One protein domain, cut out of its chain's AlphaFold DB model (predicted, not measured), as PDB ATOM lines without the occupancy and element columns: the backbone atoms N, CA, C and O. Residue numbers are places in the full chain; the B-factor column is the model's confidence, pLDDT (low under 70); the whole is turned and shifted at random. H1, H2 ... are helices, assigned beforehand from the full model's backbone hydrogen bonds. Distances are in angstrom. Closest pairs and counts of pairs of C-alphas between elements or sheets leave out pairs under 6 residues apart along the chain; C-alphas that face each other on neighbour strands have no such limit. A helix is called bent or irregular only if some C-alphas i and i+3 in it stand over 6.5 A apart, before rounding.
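Overview. This is residues 2 to 117 of the 307 residues of an uncharacterized protein of Aegilops tauschii subsp. strangulata (UniProt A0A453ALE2). Four helices, H3, H4, H5 and H6, make an up-and-down bundle of two helical hairpins, H5 with H6 and H3 with H4, set side by side along the longest axis. Two short helices, H1 and H2, pack on H4 toward its last residues, on the side away from H5 and H6. The printed part has 116 residues with six named helices, H1 to H6 in order along the chain, and no named strand; the class is all helix. It is compact, with a radius of gyration of the C-alphas of 13.9 A and spans of 39, 31 and 21 A.

Along the chain. H5, residues 67 to 85, is 27.4 A long from first to last C-alpha, and H6, residues 89 to 107, is 27.9 A long, ending at C-alpha 107 at (198.037, 222.797, 244.613). H4, residues 44 to 59, measures 22.3 A. H3, residues 18 to 33, measures 19.3 A and has a kink of 62 degrees near residue 25. H2 is residues 8 to 16, and H1 is residues 2 to 5, beginning at C-alpha 2 at (201.898, 202.047, 254.437). H3 and H6 are irregular: C-alphas 24 and 27 are 7.4 A apart, and C-alphas 90 and 93 are 7.3 A apart.

Arrangement. In the bundle each helix runs against the one before it. H5 and H6 touch as a hairpin, opposite ways at a shallow tilt of 29 degrees; their closest C-alphas, of Thr 80 and Ala 95, are 4.8 A apart. H6 touches H4 the same way at 16 degrees, a shallow tilt, closest at the C-alphas of Lys 55 and Ile 101, 6.5 A. H3 and H4 form the other hairpin, opposite ways at a steep tilt of 41 degrees, closest at the C-alphas of Pro 27 and Ala 47, 5.2 A. H3 touches H5 with residues 28 to 32 alone, closest at the C-alphas of Leu 32 and Phe 79, 6.5 A. H3 and H6 are apart. H4, the hub, also touches H2, closest at the C-alphas of Ala 11 and Leu 57, 5.0 A, and H1, closest at those of Glu 2 and Ile 53, 5.3 A. Every O i to N i+4 pair is within hydrogen-bond range in H2, H4 and H5, against 10 of 12 in H3 and 13 of 15 in H6; H1 is too short for such a pair.

Size, cuts and confidence. The C-alphas farthest apart, of Arg 40 and Gly 111, are 42.8 A from each other. The printed part has no cut, and no link between named helices is long. The mean pLDDT of the printed part is 85.7; residues 39 to 40, 62 to 67 and 109 to 115 are under 70.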
ATOM      1  N   GLU A   2     203.266 201.478 254.488       91.00
ATOM      2  CA  GLU A   2     201.898 202.047 254.437       91.00
ATOM      3  C   GLU A   2     201.310 202.427 255.805       91.00
ATOM      4  O   GLU A   2     200.826 203.539 255.972       91.00
ATOM      5  N   LYS A   3     201.416 201.560 256.818       91.31
ATOM      6  CA  LYS A   3     200.982 201.903 258.185       91.31
ATOM      7  C   LYS A   3     201.798 203.058 258.780       91.31
ATOM      8  O   LYS A   3     201.273 203.898 259.497       91.31
ATOM      9  N   THR A   4     203.090 203.100 258.469       89.88
ATOM     10  CA  THR A   4     204.017 204.140 258.935       89.88
ATOM     11  C   THR A   4     203.663 205.505 258.341       89.88
ATOM     12  O   THR A   4     203.669 206.496 259.067       89.88
ATOM     13  N   SER A   5     203.286 205.556 257.057       90.00
ATOM     14  CA  SER A   5     202.967 206.811 256.364       90.00
ATOM     15  C   SER A   5     201.680 207.481 256.843       90.00
ATOM     16  O   SER A   5     201.475 208.648 256.544       90.00
ATOM     17  N   GLN A   6     200.831 206.786 257.608       91.31
ATOM     18  CA  GLN A   6     199.617 207.363 258.202       91.31
ATOM     19  C   GLN A   6     199.906 208.328 259.363       91.31
ATOM     20  O   GLN A   6     199.012 209.043 259.805       91.31
ATOM     21  N   THR A   7     201.134 208.337 259.885       91.38
ATOM     22  CA  THR A   7     201.543 209.230 260.977       91.38
ATOM     23  C   THR A   7     202.399 210.364 260.432       91.38
ATOM     24  O   THR A   7     203.218 210.127 259.547       91.38
ATOM     25  N   VAL A   8     202.279 211.571 260.995       87.94
ATOM     26  CA  VAL A   8     203.083 212.735 260.575       87.94
ATOM     27  C   VAL A   8     204.583 212.435 260.657       87.94
ATOM     28  O   VAL A   8     205.305 212.615 259.682       87.94
ATOM     29  N   ASN A   9     205.047 211.867 261.774       88.69
ATOM     30  CA  ASN A   9     206.461 211.515 261.952       88.69
ATOM     31  C   ASN A   9     206.930 210.449 260.952       88.69
ATOM     32  O   ASN A   9     208.028 210.543 260.407       88.69
ATOM     33  N   GLY A  10     206.099 209.435 260.693       88.94
ATOM     34  CA  GLY A  10     206.423 208.390 259.729       88.94
ATOM     35  C   GLY A  10     206.437 208.898 258.287       88.94
ATOM     36  O   GLY A  10     207.314 208.509 257.522       88.94
ATOM     37  N   ALA A  11     205.523 209.800 257.924       88.50
ATOM     38  CA  ALA A  11     205.510 210.451 256.620       88.50
ATOM     39  C   ALA A  11     206.759 211.318 256.401       88.50
ATOM     40  O   ALA A  11     207.440 211.160 255.386       88.50
ATOM     41  N   SER A  12     207.121 212.141 257.388       86.88
ATOM     42  CA  SER A  12     208.345 212.951 257.362       86.88
ATOM     43  C   SER A  12     209.612 212.093 257.262       86.88
ATOM     44  O   SER A  12     210.534 212.431 256.525       86.88
ATOM     45  N   SER A  13     209.654 210.945 257.945       87.44
ATOM     46  CA  SER A  13     210.781 210.011 257.833       87.44
ATOM     47  C   SER A  13     210.879 209.367 256.449       87.44
ATOM     48  O   SER A  13     211.986 209.158 255.966       87.44
ATOM     49  N   ILE A  14     209.751 209.041 255.812       88.75
ATOM     50  CA  ILE A  14     209.736 208.425 254.478       88.75
ATOM     51  C   ILE A  14     210.163 209.432 253.408       88.75
ATOM     52  O   ILE A  14     210.920 209.071 252.515       88.75
ATOM     53  N   ILE A  15     209.678 210.677 253.473       84.44
ATOM     54  CA  ILE A  15     210.012 211.698 252.471       84.44
ATOM     55  C   ILE A  15     211.455 212.205 252.615       84.44
ATOM     56  O   ILE A  15     212.080 212.543 251.616       84.44
ATOM     57  N   GLY A  16     211.992 212.221 253.842       82.94
ATOM     58  CA  GLY A  16     213.377 212.611 254.122       82.94
ATOM     59  C   GLY A  16     214.424 211.556 253.746       82.94
ATOM     60  O   GLY A  16     215.602 211.887 253.643       82.94
ATOM     61  N   ASP A  17     214.014 210.304 253.521       87.94
ATOM     62  CA  ASP A  17     214.897 209.204 253.130       87.94
ATOM     63  C   ASP A  17     214.674 208.836 251.655       87.94
ATOM     64  O   ASP A  17     213.704 208.169 251.279       87.94
ATOM     65  N   SER A  18     215.606 209.259 250.798       86.75
ATOM     66  CA  SER A  18     215.529 209.036 249.351       86.75
ATOM     67  C   SER A  18     215.534 207.553 248.965       86.75
ATOM     68  O   SER A  18     214.907 207.180 247.969       86.75
ATOM     69  N   ALA A  19     216.181 206.683 249.748       90.06
ATOM     70  CA  ALA A  19     216.207 205.247 249.493       90.06
ATOM     71  C   ALA A  19     214.859 204.602 249.842       90.06
ATOM     72  O   ALA A  19     214.331 203.792 249.068       90.06
ATOM     73  N   VAL A  20     214.253 205.007 250.962       91.25
ATOM     74  CA  VAL A  20     212.909 204.555 251.352       91.25
ATOM     75  C   VAL A  20     211.867 205.060 250.359       91.25
ATOM     76  O   VAL A  20     211.042 204.271 249.893       91.25
ATOM     77  N   LEU A  21     211.929 206.330 249.959       90.44
ATOM     78  CA  LEU A  21     211.025 206.882 248.953       90.44
ATOM     79  C   LEU A  21     211.190 206.190 247.591       90.44
ATOM     80  O   LEU A  21     210.199 205.837 246.951       90.44
ATOM     81  N   SER A  22     212.425 205.910 247.164       91.38
ATOM     82  CA  SER A  22     212.673 205.141 245.938       91.38
ATOM     83  C   SER A  22     212.089 203.727 246.023       91.38
ATOM     84  O   SER A  22     211.498 203.247 245.055       91.38
ATOM     85  N   THR A  23     212.161 203.091 247.198       94.00
ATOM     86  CA  THR A  23     211.540 201.783 247.452       94.00
ATOM     87  C   THR A  23     210.017 201.857 247.336       94.00
ATOM     88  O   THR A  23     209.415 201.013 246.672       94.00
ATOM     89  N   VAL A  24     209.389 202.896 247.904       93.62
ATOM     90  CA  VAL A  24     207.941 203.144 247.782       93.62
ATOM     91  C   VAL A  24     207.523 203.277 246.319       93.62
ATOM     92  O   VAL A  24     206.495 202.728 245.932       93.62
ATOM     93  N   LEU A  25     208.308 203.980 245.502       94.56
ATOM     94  CA  LEU A  25     207.999 204.242 244.091       94.56
ATOM     95  C   LEU A  25     208.430 203.110 243.143       94.56
ATOM     96  O   LEU A  25     208.057 203.128 241.969       94.56
ATOM     97  N   SER A  26     209.183 202.119 243.629       94.38
ATOM     98  CA  SER A  26     209.736 201.036 242.808       94.38
ATOM     99  C   SER A  26     208.700 200.249 241.993       94.38
ATOM    100  O   SER A  26     208.990 199.982 240.830       94.38
ATOM    101  N   PRO A  27     207.475 199.944 242.481       93.75
ATOM    102  CA  PRO A  27     206.493 199.231 241.664       93.75
ATOM    103  C   PRO A  27     206.085 200.012 240.409       93.75
ATOM    104  O   PRO A  27     205.944 199.430 239.337       93.75
ATOM    105  N   ILE A  28     205.947 201.337 240.530       94.81
ATOM    106  CA  ILE A  28     205.606 202.236 239.418       94.81
ATOM    107  C   ILE A  28     206.801 202.381 238.468       94.81
ATOM    108  O   ILE A  28     206.643 202.242 237.257       94.81
ATOM    109  N   LYS A  29     208.010 202.588 239.008       94.44
ATOM    110  CA  LYS A  29     209.245 202.666 238.208       94.44
ATOM    111  C   LYS A  29     209.482 201.382 237.407       94.44
ATOM    112  O   LYS A  29     209.814 201.451 236.230       94.44
ATOM    113  N   ASN A  30     209.235 200.220 238.009       92.25
ATOM    114  CA  ASN A  30     209.383 198.931 237.339       92.25
ATOM    115  C   ASN A  30     208.415 198.773 236.164       92.25
ATOM    116  O   ASN A  30     208.826 198.235 235.144       92.25
ATOM    117  N   TRP A  31     207.175 199.264 236.269       91.75
ATOM    118  CA  TRP A  31     206.251 199.285 235.128       91.75
ATOM    119  C   TRP A  31     206.729 200.214 234.014       91.75
ATOM    120  O   TRP A  31     206.568 199.892 232.844       91.75
ATOM    121  N   LEU A  32     207.312 201.364 234.354       92.44
ATOM    122  CA  LEU A  32     207.850 202.286 233.352       92.44
ATOM    123  C   LEU A  32     209.055 201.691 232.615       92.44
ATOM    124  O   LEU A  32     209.150 201.829 231.399       92.44
ATOM    125  N   SER A  33     209.952 201.006 233.332       92.31
ATOM    126  CA  SER A  33     211.130 200.358 232.740       92.31
ATOM    127  C   SER A  33     210.800 199.057 232.013       92.31
ATOM    128  O   SER A  33     211.406 198.762 230.988       92.31
ATOM    129  N   ASN A  34     209.838 198.290 232.528       90.06
ATOM    130  CA  ASN A  34     209.388 197.020 231.969       90.06
ATOM    131  C   ASN A  34     207.862 197.053 231.809       90.06
ATOM    132  O   ASN A  34     207.139 196.527 232.663       90.06
ATOM    133  N   PRO A  35     207.360 197.698 230.741       85.38
ATOM    134  CA  PRO A  35     205.932 197.807 230.508       85.38
ATOM    135  C   PRO A  35     205.260 196.431 230.443       85.38
ATOM    136  O   PRO A  35     205.769 195.545 229.752       85.38
ATOM    137  N   PRO A  36     204.120 196.236 231.131       80.88
ATOM    138  CA  PRO A  36     203.442 194.947 231.167       80.88
ATOM    139  C   PRO A  36     202.992 194.553 229.760       80.88
ATOM    140  O   PRO A  36     202.269 195.295 229.097       80.88
ATOM    141  N   SER A  37     203.404 193.373 229.303       75.12
ATOM    142  CA  SER A  37     203.114 192.904 227.944       75.12
ATOM    143  C   SER A  37     201.683 192.373 227.806       75.12
ATOM    144  O   SER A  37     201.136 192.309 226.704       75.12
ATOM    145  N   SER A  38     201.049 192.028 228.932       70.19
ATOM    146  CA  SER A  38     199.665 191.565 228.984       70.19
ATOM    147  C   SER A  38     198.926 192.041 230.245       70.19
ATOM    148  O   SER A  38     199.548 192.285 231.281       70.19
ATOM    149  N   PRO A  39     197.578 192.089 230.227       68.00
ATOM    150  CA  PRO A  39     196.780 192.425 231.408       68.00
ATOM    151  C   PRO A  39     196.999 191.503 232.620       68.00
ATOM    152  O   PRO A  39     196.686 191.883 233.744       68.00
ATOM    153  N   ARG A  40     197.524 190.286 232.412       66.25
ATOM    154  CA  ARG A  40     197.798 189.316 233.488       66.25
ATOM    155  C   ARG A  40     199.065 189.649 234.281       66.25
ATOM    156  O   ARG A  40     199.209 189.179 235.401       66.25
ATOM    157  N   GLU A  41     199.942 190.477 233.720       73.88
ATOM    158  CA  GLU A  41     201.184 190.957 234.345       73.88
ATOM    159  C   GLU A  41     200.983 192.277 235.103       73.88
ATOM    160  O   GLU A  41     201.933 192.859 235.631       73.88
ATOM    161  N   LEU A  42     199.742 192.773 235.172       75.69
ATOM    162  CA  LEU A  42     199.417 193.989 235.901       75.69
ATOM    163  C   LEU A  42     199.525 193.712 237.408       75.69
ATOM    164  O   LEU A  42     198.551 193.364 238.071       75.69
ATOM    165  N   HIS A  43     200.718 193.899 237.970       81.38
ATOM    166  CA  HIS A  43     200.979 193.934 239.413       81.38
ATOM    167  C   HIS A  43     200.361 195.189 240.076       81.38
ATOM    168  O   HIS A  43     201.060 196.016 240.667       81.38
ATOM    169  N   ILE A  44     199.037 195.355 239.946       88.75
ATOM    170  CA  ILE A  44     198.267 196.546 240.348       88.75
ATOM    171  C   ILE A  44     198.411 196.825 241.840       88.75
ATOM    172  O   ILE A  44     198.499 197.988 242.229       88.75
ATOM    173  N   ASP A  45     198.462 195.788 242.676       90.69
ATOM    174  CA  ASP A  45     198.496 195.941 244.132       90.69
ATOM    175  C   ASP A  45     199.719 196.721 244.611       90.69
ATOM    176  O   ASP A  45     199.585 197.597 245.470       90.69
ATOM    177  N   GLY A  46     200.883 196.461 244.006       92.19
ATOM    178  CA  GLY A  46     202.125 197.166 244.313       92.19
ATOM    179  C   GLY A  46     202.027 198.648 243.959       92.19
ATOM    180  O   GLY A  46     202.220 199.501 244.823       92.19
ATOM    181  N   ALA A  47     201.635 198.963 242.720       93.56
ATOM    182  CA  ALA A  47     201.449 200.349 242.285       93.56
ATOM    183  C   ALA A  47     200.374 201.067 243.122       93.56
ATOM    184  O   ALA A  47     200.568 202.192 243.575       93.56
ATOM    185  N   ASN A  48     199.254 200.404 243.412       94.94
ATOM    186  CA  ASN A  48     198.182 200.953 244.235       94.94
ATOM    187  C   ASN A  48     198.626 201.202 245.686       94.94
ATOM    188  O   ASN A  48     198.176 202.158 246.317       94.94
ATOM    189  N   GLN A  49     199.493 200.350 246.239       95.06
ATOM    190  CA  GLN A  49     200.110 200.584 247.540       95.06
ATOM    191  C   GLN A  49     201.053 201.792 247.502       95.06
ATOM    192  O   GLN A  49     200.970 202.632 248.398       95.06
ATOM    193  N   SER A  50     201.872 201.945 246.455       95.44
ATOM    194  CA  SER A  50     202.704 203.140 246.259       95.44
ATOM    195  C   SER A  50     201.863 204.416 246.266       95.44
ATOM    196  O   SER A  50     202.167 205.350 247.005       95.44
ATOM    197  N   LEU A  51     200.753 204.434 245.518       95.69
ATOM    198  CA  LEU A  51     199.845 205.585 245.470       95.69
ATOM    199  C   LEU A  51     199.200 205.879 246.828       95.69
ATOM    200  O   LEU A  51     199.088 207.043 247.205       95.69
ATOM    201  N   ARG A  52     198.808 204.850 247.593       95.25
ATOM    202  CA  ARG A  52     198.289 205.024 248.961       95.25
ATOM    203  C   ARG A  52     199.334 205.618 249.895       95.25
ATOM    204  O   ARG A  52     199.015 206.533 250.648       95.25
ATOM    205  N   ILE A  53     200.576 205.140 249.826       94.00
ATOM    206  CA  ILE A  53     201.666 205.682 250.636       94.00
ATOM    207  C   ILE A  53     201.875 207.153 250.296       94.00
ATOM    208  O   ILE A  53     201.802 207.969 251.208       94.00
ATOM    209  N   VAL A  54     202.059 207.493 249.016       92.62
ATOM    210  CA  VAL A  54     202.281 208.879 248.571       92.62
ATOM    211  C   VAL A  54     201.108 209.780 248.950       92.62
ATOM    212  O   VAL A  54     201.324 210.871 249.465       92.62
ATOM    213  N   LYS A  55     199.864 209.312 248.796       92.38
ATOM    214  CA  LYS A  55     198.681 210.037 249.271       92.38
ATOM    215  C   LYS A  55     198.781 210.362 250.767       92.38
ATOM    216  O   LYS A  55     198.562 211.513 251.129       92.38
ATOM    217  N   ASN A  56     199.138 209.390 251.611       92.12
ATOM    218  CA  ASN A  56     199.289 209.621 253.051       92.12
ATOM    219  C   ASN A  56     200.409 210.635 253.345       92.12
ATOM    220  O   ASN A  56     200.228 211.496 254.202       92.12
ATOM    221  N   LEU A  57     201.524 210.592 252.597       88.69
ATOM    222  CA  LEU A  57     202.589 211.598 252.716       88.69
ATOM    223  C   LEU A  57     202.044 213.008 252.455       88.69
ATOM    224  O   LEU A  57     202.375 213.937 253.184       88.69
ATOM    225  N   ILE A  58     201.163 213.147 251.459       85.50
ATOM    226  CA  ILE A  58     200.527 214.417 251.077       85.50
ATOM    227  C   ILE A  58     199.374 214.804 252.018       85.50
ATOM    228  O   ILE A  58     198.899 215.929 252.006       85.50
ATOM    229  N   GLU A  59     198.844 213.897 252.825       86.94
ATOM    230  CA  GLU A  59     197.847 214.240 253.851       86.94
ATOM    231  C   GLU A  59     198.502 214.665 255.165       86.94
ATOM    232  O   GLU A  59     197.914 215.429 255.925       86.94
ATOM    233  N   ALA A  60     199.735 214.227 255.406       84.62
ATOM    234  CA  ALA A  60     200.467 214.464 256.641       84.62
ATOM    235  C   ALA A  60     201.133 215.849 256.759       84.62
ATOM    236  O   ALA A  60     201.759 216.120 257.782       84.62
ATOM    237  N   GLY A  61     201.051 216.730 255.756       73.44
ATOM    238  CA  GLY A  61     201.688 218.055 255.825       73.44
ATOM    239  C   GLY A  61     203.197 218.085 255.554       73.44
ATOM    240  O   GLY A  61     203.785 219.161 255.561       73.44
ATOM    241  N   SER A  62     203.856 216.943 255.328       63.47
ATOM    242  CA  SER A  62     205.321 216.816 255.401       63.47
ATOM    243  C   SER A  62     206.094 217.275 254.147       63.47
ATOM    244  O   SER A  62     207.194 216.792 253.900       63.47
ATOM    245  N   TYR A  63     205.540 218.170 253.324       62.81
ATOM    246  CA  TYR A  63     206.007 218.482 251.956       62.81
ATOM    247  C   TYR A  63     206.738 219.827 251.823       62.81
ATOM    248  O   TYR A  63     206.805 220.394 250.735       62.81
ATOM    249  N   GLN A  64     207.313 220.350 252.910       54.78
ATOM    250  CA  GLN A  64     208.062 221.610 252.883       54.78
ATOM    251  C   GLN A  64     209.331 221.478 252.014       54.78
ATOM    252  O   GLN A  64     210.389 221.078 252.482       54.78
ATOM    253  N   SER A  65     209.189 221.810 250.725       54.00
ATOM    254  CA  SER A  65     210.252 221.999 249.731       54.00
ATOM    255  C   SER A  65     211.192 220.800 249.518       54.00
ATOM    256  O   SER A  65     212.398 220.887 249.757       54.00
ATOM    257  N   CYS A  66     210.670 219.686 248.997       57.72
ATOM    258  CA  CYS A  66     211.500 218.562 248.556       57.72
ATOM    259  C   CYS A  66     211.489 218.448 247.025       57.72
ATOM    260  O   CYS A  66     210.421 218.279 246.440       57.72
ATOM    261  N   ALA A  67     212.665 218.459 246.383       67.50
ATOM    262  CA  ALA A  67     212.825 218.159 244.950       67.50
ATOM    263  C   ALA A  67     212.161 216.826 244.544       67.50
ATOM    264  O   ALA A  67     211.713 216.661 243.414       67.50
ATOM    265  N   ALA A  68     212.004 215.903 245.498       76.31
ATOM    266  CA  ALA A  68     211.306 214.646 245.281       76.31
ATOM    267  C   ALA A  68     209.821 214.812 244.906       76.31
ATOM    268  O   ALA A  68     209.255 213.907 244.300       76.31
ATOM    269  N   LEU A  69     209.170 215.934 245.242       79.44
ATOM    270  CA  LEU A  69     207.782 216.190 244.834       79.44
ATOM    271  C   LEU A  69     207.677 216.428 243.328       79.44
ATOM    272  O   LEU A  69     206.768 215.889 242.695       79.44
ATOM    273  N   ASP A  70     208.625 217.172 242.756       82.44
ATOM    274  CA  ASP A  70     208.679 217.414 241.315       82.44
ATOM    275  C   ASP A  70     208.854 216.100 240.553       82.44
ATOM    276  O   ASP A  70     208.148 215.861 239.570       82.44
ATOM    277  N   ASP A  71     209.734 215.224 241.049       85.75
ATOM    278  CA  ASP A  71     209.973 213.896 240.482       85.75
ATOM    279  C   ASP A  71     208.737 212.995 240.590       85.75
ATOM    280  O   ASP A  71     208.432 212.248 239.660       85.75
ATOM    281  N   ILE A  72     207.991 213.066 241.699       90.56
ATOM    282  CA  ILE A  72     206.747 212.302 241.880       90.56
ATOM    283  C   ILE A  72     205.673 212.757 240.886       90.56
ATOM    284  O   ILE A  72     204.994 211.906 240.308       90.56
ATOM    285  N   ILE A  73     205.515 214.070 240.664       91.69
ATOM    286  CA  ILE A  73     204.558 214.595 239.677       91.69
ATOM    287  C   ILE A  73     204.911 214.059 238.287       91.69
ATOM    288  O   ILE A  73     204.056 213.442 237.649       91.69
ATOM    289  N   CYS A  74     206.163 214.225 237.845       91.44
ATOM    290  CA  CYS A  74     206.624 213.720 236.548       91.44
ATOM    291  C   CYS A  74     206.385 212.212 236.413       91.44
ATOM    292  O   CYS A  74     205.771 211.767 235.444       91.44
ATOM    293  N   LEU A  75     206.773 211.433 237.428       94.88
ATOM    294  CA  LEU A  75     206.591 209.983 237.453       94.88
ATOM    295  C   LEU A  75     205.118 209.581 237.287       94.88
ATOM    296  O   LEU A  75     204.806 208.621 236.585       94.88
ATOM    297  N   PHE A  76     204.194 210.296 237.930       96.50
ATOM    298  CA  PHE A  76     202.762 210.005 237.835       96.50
ATOM    299  C   PHE A  76     202.162 210.400 236.489       96.50
ATOM    300  O   PHE A  76     201.291 209.678 235.992       96.50
ATOM    301  N   LEU A  77     202.630 211.487 235.875       96.75
ATOM    302  CA  LEU A  77     202.234 211.858 234.516       96.75
ATOM    303  C   LEU A  77     202.744 210.826 233.498       96.75
ATOM    304  O   LEU A  77     201.962 210.340 232.680       96.75
ATOM    305  N   GLU A  78     204.007 210.403 233.601       96.31
ATOM    306  CA  GLU A  78     204.593 209.358 232.750       96.31
ATOM    307  C   GLU A  78     203.883 208.012 232.915       96.31
ATOM    308  O   GLU A  78     203.545 207.348 231.932       96.31
ATOM    309  N   PHE A  79     203.600 207.614 234.155       96.44
ATOM    310  CA  PHE A  79     202.892 206.368 234.433       96.44
ATOM    311  C   PHE A  79     201.465 206.385 233.888       96.44
ATOM    312  O   PHE A  79     201.001 205.399 233.312       96.44
ATOM    313  N   THR A  80     200.785 207.526 234.000       96.56
ATOM    314  CA  THR A  80     199.469 207.716 233.387       96.56
ATOM    315  C   THR A  80     199.569 207.623 231.865       96.56
ATOM    316  O   THR A  80     198.804 206.875 231.262       96.56
ATOM    317  N   SER A  81     200.557 208.279 231.249       95.75
ATOM    318  CA  SER A  81     200.820 208.193 229.804       95.75
ATOM    319  C   SER A  81     201.023 206.750 229.342       95.75
ATOM    320  O   SER A  81     200.435 206.314 228.353       95.75
ATOM    321  N   LEU A  82     201.788 205.953 230.098       94.31
ATOM    322  CA  LEU A  82     201.984 204.536 229.799       94.31
ATOM    323  C   LEU A  82     200.657 203.764 229.804       94.31
ATOM    324  O   LEU A  82     200.369 203.043 228.847       94.31
ATOM    325  N   ILE A  83     199.845 203.937 230.852       93.56
ATOM    326  CA  ILE A  83     198.543 203.269 231.000       93.56
ATOM    327  C   ILE A  83     197.616 203.594 229.820       93.56
ATOM    328  O   ILE A  83     196.965 202.692 229.283       93.56
ATOM    329  N   ILE A  84     197.567 204.864 229.407       93.50
ATOM    330  CA  ILE A  84     196.730 205.326 228.295       93.50
ATOM    331  C   ILE A  84     197.259 204.801 226.959       93.50
ATOM    332  O   ILE A  84     196.506 204.173 226.212       93.50
ATOM    333  N   ARG A  85     198.558 204.969 226.687       91.94
ATOM    334  CA  ARG A  85     199.217 204.504 225.456       91.94
ATOM    335  C   ARG A  85     199.039 203.008 225.227       91.94
ATOM    336  O   ARG A  85     198.796 202.579 224.103       91.94
ATOM    337  N   MET A  86     199.149 202.219 226.291       89.56
ATOM    338  CA  MET A  86     199.007 200.762 226.236       89.56
ATOM    339  C   MET A  86     197.557 200.284 226.360       89.56
ATOM    340  O   MET A  86     197.308 199.082 226.307       89.56
ATOM    341  N   LYS A  87     196.592 201.202 226.518       89.94
ATOM    342  CA  LYS A  87     195.161 200.899 226.662       89.94
ATOM    343  C   LYS A  87     194.874 199.883 227.782       89.94
ATOM    344  O   LYS A  87     194.035 198.993 227.641       89.94
ATOM    345  N   LEU A  88     195.574 200.015 228.911       88.31
ATOM    346  CA  LEU A  88     195.475 199.092 230.047       88.31
ATOM    347  C   LEU A  88     194.228 199.397 230.883       88.31
ATOM    348  O   LEU A  88     194.316 200.003 231.949       88.31
ATOM    349  N   SER A  89     193.056 198.965 230.415       88.31
ATOM    350  CA  SER A  89     191.767 199.287 231.047       88.31
ATOM    351  C   SER A  89     191.669 198.885 232.523       88.31
ATOM    352  O   SER A  89     191.146 199.646 233.339       88.31
ATOM    353  N   GLY A  90     192.268 197.753 232.910       87.94
ATOM    354  CA  GLY A  90     192.368 197.328 234.314       87.94
ATOM    355  C   GLY A  90     193.153 198.298 235.212       87.94
ATOM    356  O   GLY A  90     192.964 198.306 236.427       87.94
ATOM    357  N   ALA A  91     193.993 199.157 234.629       91.19
ATOM    358  CA  ALA A  91     194.819 200.134 235.331       91.19
ATOM    359  C   ALA A  91     194.255 201.570 235.297       91.19
ATOM    360  O   ALA A  91     194.854 202.462 235.897       91.19
ATOM    361  N   TYR A  92     193.088 201.835 234.694       93.00
ATOM    362  CA  TYR A  92     192.516 203.197 234.674       93.00
ATOM    363  C   TYR A  92     192.207 203.759 236.053       93.00
ATOM    364  O   TYR A  92     192.372 204.953 236.290       93.00
ATOM    365  N   SER A  93     191.864 202.902 237.012       93.44
ATOM    366  CA  SER A  93     191.720 203.344 238.400       93.44
ATOM    367  C   SER A  93     193.033 203.873 239.002       93.44
ATOM    368  O   SER A  93     192.983 204.746 239.870       93.44
ATOM    369  N   LEU A  94     194.194 203.386 238.540       95.31
ATOM    370  CA  LEU A  94     195.510 203.905 238.921       95.31
ATOM    371  C   LEU A  94     195.784 205.243 238.234       95.31
ATOM    372  O   LEU A  94     196.148 206.183 238.927       95.31
ATOM    373  N   ALA A  95     195.527 205.354 236.927       95.88
ATOM    374  CA  ALA A  95     195.658 206.608 236.174       95.88
ATOM    375  C   ALA A  95     194.875 207.760 236.830       95.88
ATOM    376  O   ALA A  95     195.423 208.827 237.099       95.88
ATOM    377  N   VAL A  96     193.610 207.512 237.190       96.56
ATOM    378  CA  VAL A  96     192.772 208.493 237.900       96.56
ATOM    379  C   VAL A  96     193.387 208.890 239.248       96.56
ATOM    380  O   VAL A  96     193.407 210.068 239.594       96.56
ATOM    381  N   LYS A  97     193.911 207.928 240.019       96.94
ATOM    382  CA  LYS A  97     194.572 208.208 241.306       96.94
ATOM    383  C   LYS A  97     195.870 208.998 241.124       96.94
ATOM    384  O   LYS A  97     196.114 209.908 241.906       96.94
ATOM    385  N   CYS A  98     196.673 208.677 240.111       97.38
ATOM    386  CA  CYS A  98     197.895 209.403 239.771       97.38
ATOM    387  C   CYS A  98     197.602 210.868 239.464       97.38
ATOM    388  O   CYS A  98     198.213 211.738 240.079       97.38
ATOM    389  N   LEU A  99     196.624 211.140 238.595       97.25
ATOM    390  CA  LEU A  99     196.205 212.503 238.263       97.25
ATOM    391  C   LEU A  99     195.667 213.248 239.489       97.25
ATOM    392  O   LEU A  99     196.081 214.375 239.746       97.25
ATOM    393  N   ALA A 100     194.825 212.607 240.304       96.06
ATOM    394  CA  ALA A 100     194.293 213.225 241.518       96.06
ATOM    395  C   ALA A 100     195.396 213.580 242.533       96.06
ATOM    396  O   ALA A 100     195.342 214.637 243.166       96.06
ATOM    397  N   ILE A 101     196.403 212.712 242.688       94.25
ATOM    398  CA  ILE A 101     197.547 212.971 243.563       94.25
ATOM    399  C   ILE A 101     198.443 214.070 242.976       94.25
ATOM    400  O   ILE A 101     198.812 214.989 243.704       94.25
ATOM    401  N   ALA A 102     198.744 214.020 241.675       93.62
ATOM    402  CA  ALA A 102     199.519 215.049 240.984       93.62
ATOM    403  C   ALA A 102     198.855 216.427 241.116       93.62
ATOM    404  O   ALA A 102     199.521 217.393 241.476       93.62
ATOM    405  N   ARG A 103     197.530 216.509 240.944       92.94
ATOM    406  CA  ARG A 103     196.754 217.733 241.179       92.94
ATOM    407  C   ARG A 103     196.949 218.271 242.594       92.94
ATOM    408  O   ARG A 103     197.179 219.460 242.765       92.94
ATOM    409  N   LYS A 104     196.871 217.404 243.609       90.38
ATOM    410  CA  LYS A 104     197.051 217.817 245.008       90.38
ATOM    411  C   LYS A 104     198.463 218.350 245.260       90.38
ATOM    412  O   LYS A 104     198.608 219.359 245.936       90.38
ATOM    413  N   LEU A 105     199.482 217.716 244.677       87.31
ATOM    414  CA  LEU A 105     200.868 218.183 244.753       87.31
ATOM    415  C   LEU A 105     201.050 219.562 244.102       87.31
ATOM    416  O   LEU A 105     201.652 220.440 244.718       87.31
ATOM    417  N   LEU A 106     200.470 219.761 242.913       86.06
ATOM    418  CA  LEU A 106     200.471 221.037 242.185       86.06
ATOM    419  C   LEU A 106     199.744 222.165 242.937       86.06
ATOM    420  O   LEU A 106     200.033 223.337 242.706       86.06
ATOM    421  N   ASP A 107     198.793 221.828 243.812       82.69
ATOM    422  CA  ASP A 107     198.037 222.797 244.613       82.69
ATOM    423  C   ASP A 107     198.795 223.230 245.879       82.69
ATOM    424  O   ASP A 107     198.751 224.385 246.291       82.69
ATOM    425  N   THR A 108     199.531 222.310 246.505       70.12
ATOM    426  CA  THR A 108     200.202 222.550 247.798       70.12
ATOM    427  C   THR A 108     201.521 223.317 247.713       70.12
ATOM    428  O   THR A 108     202.134 223.601 248.741       70.12
ATOM    429  N   SER A 109     202.003 223.625 246.514       60.09
ATOM    430  CA  SER A 109     203.352 224.135 246.332       60.09
ATOM    431  C   SER A 109     203.432 225.662 246.318       60.09
ATOM    432  O   SER A 109     203.065 226.301 245.332       60.09
ATOM    433  N   GLU A 110     203.979 226.249 247.380       57.91
ATOM    434  CA  GLU A 110     204.364 227.662 247.404       57.91
ATOM    435  C   GLU A 110     205.831 227.828 246.966       57.91
ATOM    436  O   GLU A 110     206.730 227.138 247.453       57.91
ATOM    437  N   GLY A 111     206.082 228.732 246.011       55.44
ATOM    438  CA  GLY A 111     207.415 229.214 245.622       55.44
ATOM    439  C   GLY A 111     208.289 228.260 244.792       55.44
ATOM    440  O   GLY A 111     208.667 228.603 243.677       55.44
ATOM    441  N   ALA A 112     208.625 227.069 245.301       49.44
ATOM    442  CA  ALA A 112     209.675 226.212 244.721       49.44
ATOM    443  C   ALA A 112     209.250 225.444 243.452       49.44
ATOM    444  O   ALA A 112     210.044 225.286 242.526       49.44
ATOM    445  N   VAL A 113     207.986 225.018 243.369       52.62
ATOM    446  CA  VAL A 113     207.451 224.244 242.225       52.62
ATOM    447  C   VAL A 113     207.187 225.127 241.000       52.62
ATOM    448  O   VAL A 113     207.072 224.618 239.890       52.62
ATOM    449  N   LEU A 114     207.201 226.458 241.149       59.72
ATOM    450  CA  LEU A 114     207.132 227.385 240.012       59.72
ATOM    451  C   LEU A 114     208.330 227.222 239.058       59.72
ATOM    452  O   LEU A 114     208.176 227.394 237.852       59.72
ATOM    453  N   ASN A 115     209.490 226.793 239.570       64.19
ATOM    454  CA  ASN A 115     210.687 226.546 238.756       64.19
ATOM    455  C   ASN A 115     210.561 225.292 237.874       64.19
ATOM    456  O   ASN A 115     211.125 225.245 236.782       64.19
ATOM    457  N   SER A 116     209.805 224.285 238.324       74.56
ATOM    458  CA  SER A 116     209.538 223.044 237.577       74.56
ATOM    459  C   SER A 116     208.177 223.050 236.869       74.56
ATOM    460  O   SER A 116     207.905 222.150 236.072       74.56
ATOM    461  N   TYR A 117     207.348 224.076 237.090       78.69
ATOM    462  CA  TYR A 117     205.983 224.172 236.568       78.69
ATOM    463  C   TYR A 117     205.920 224.077 235.048       78.69
ATOM    464  O   TYR A 117     205.021 223.435 234.518       78.69
TER     465      TYR A 117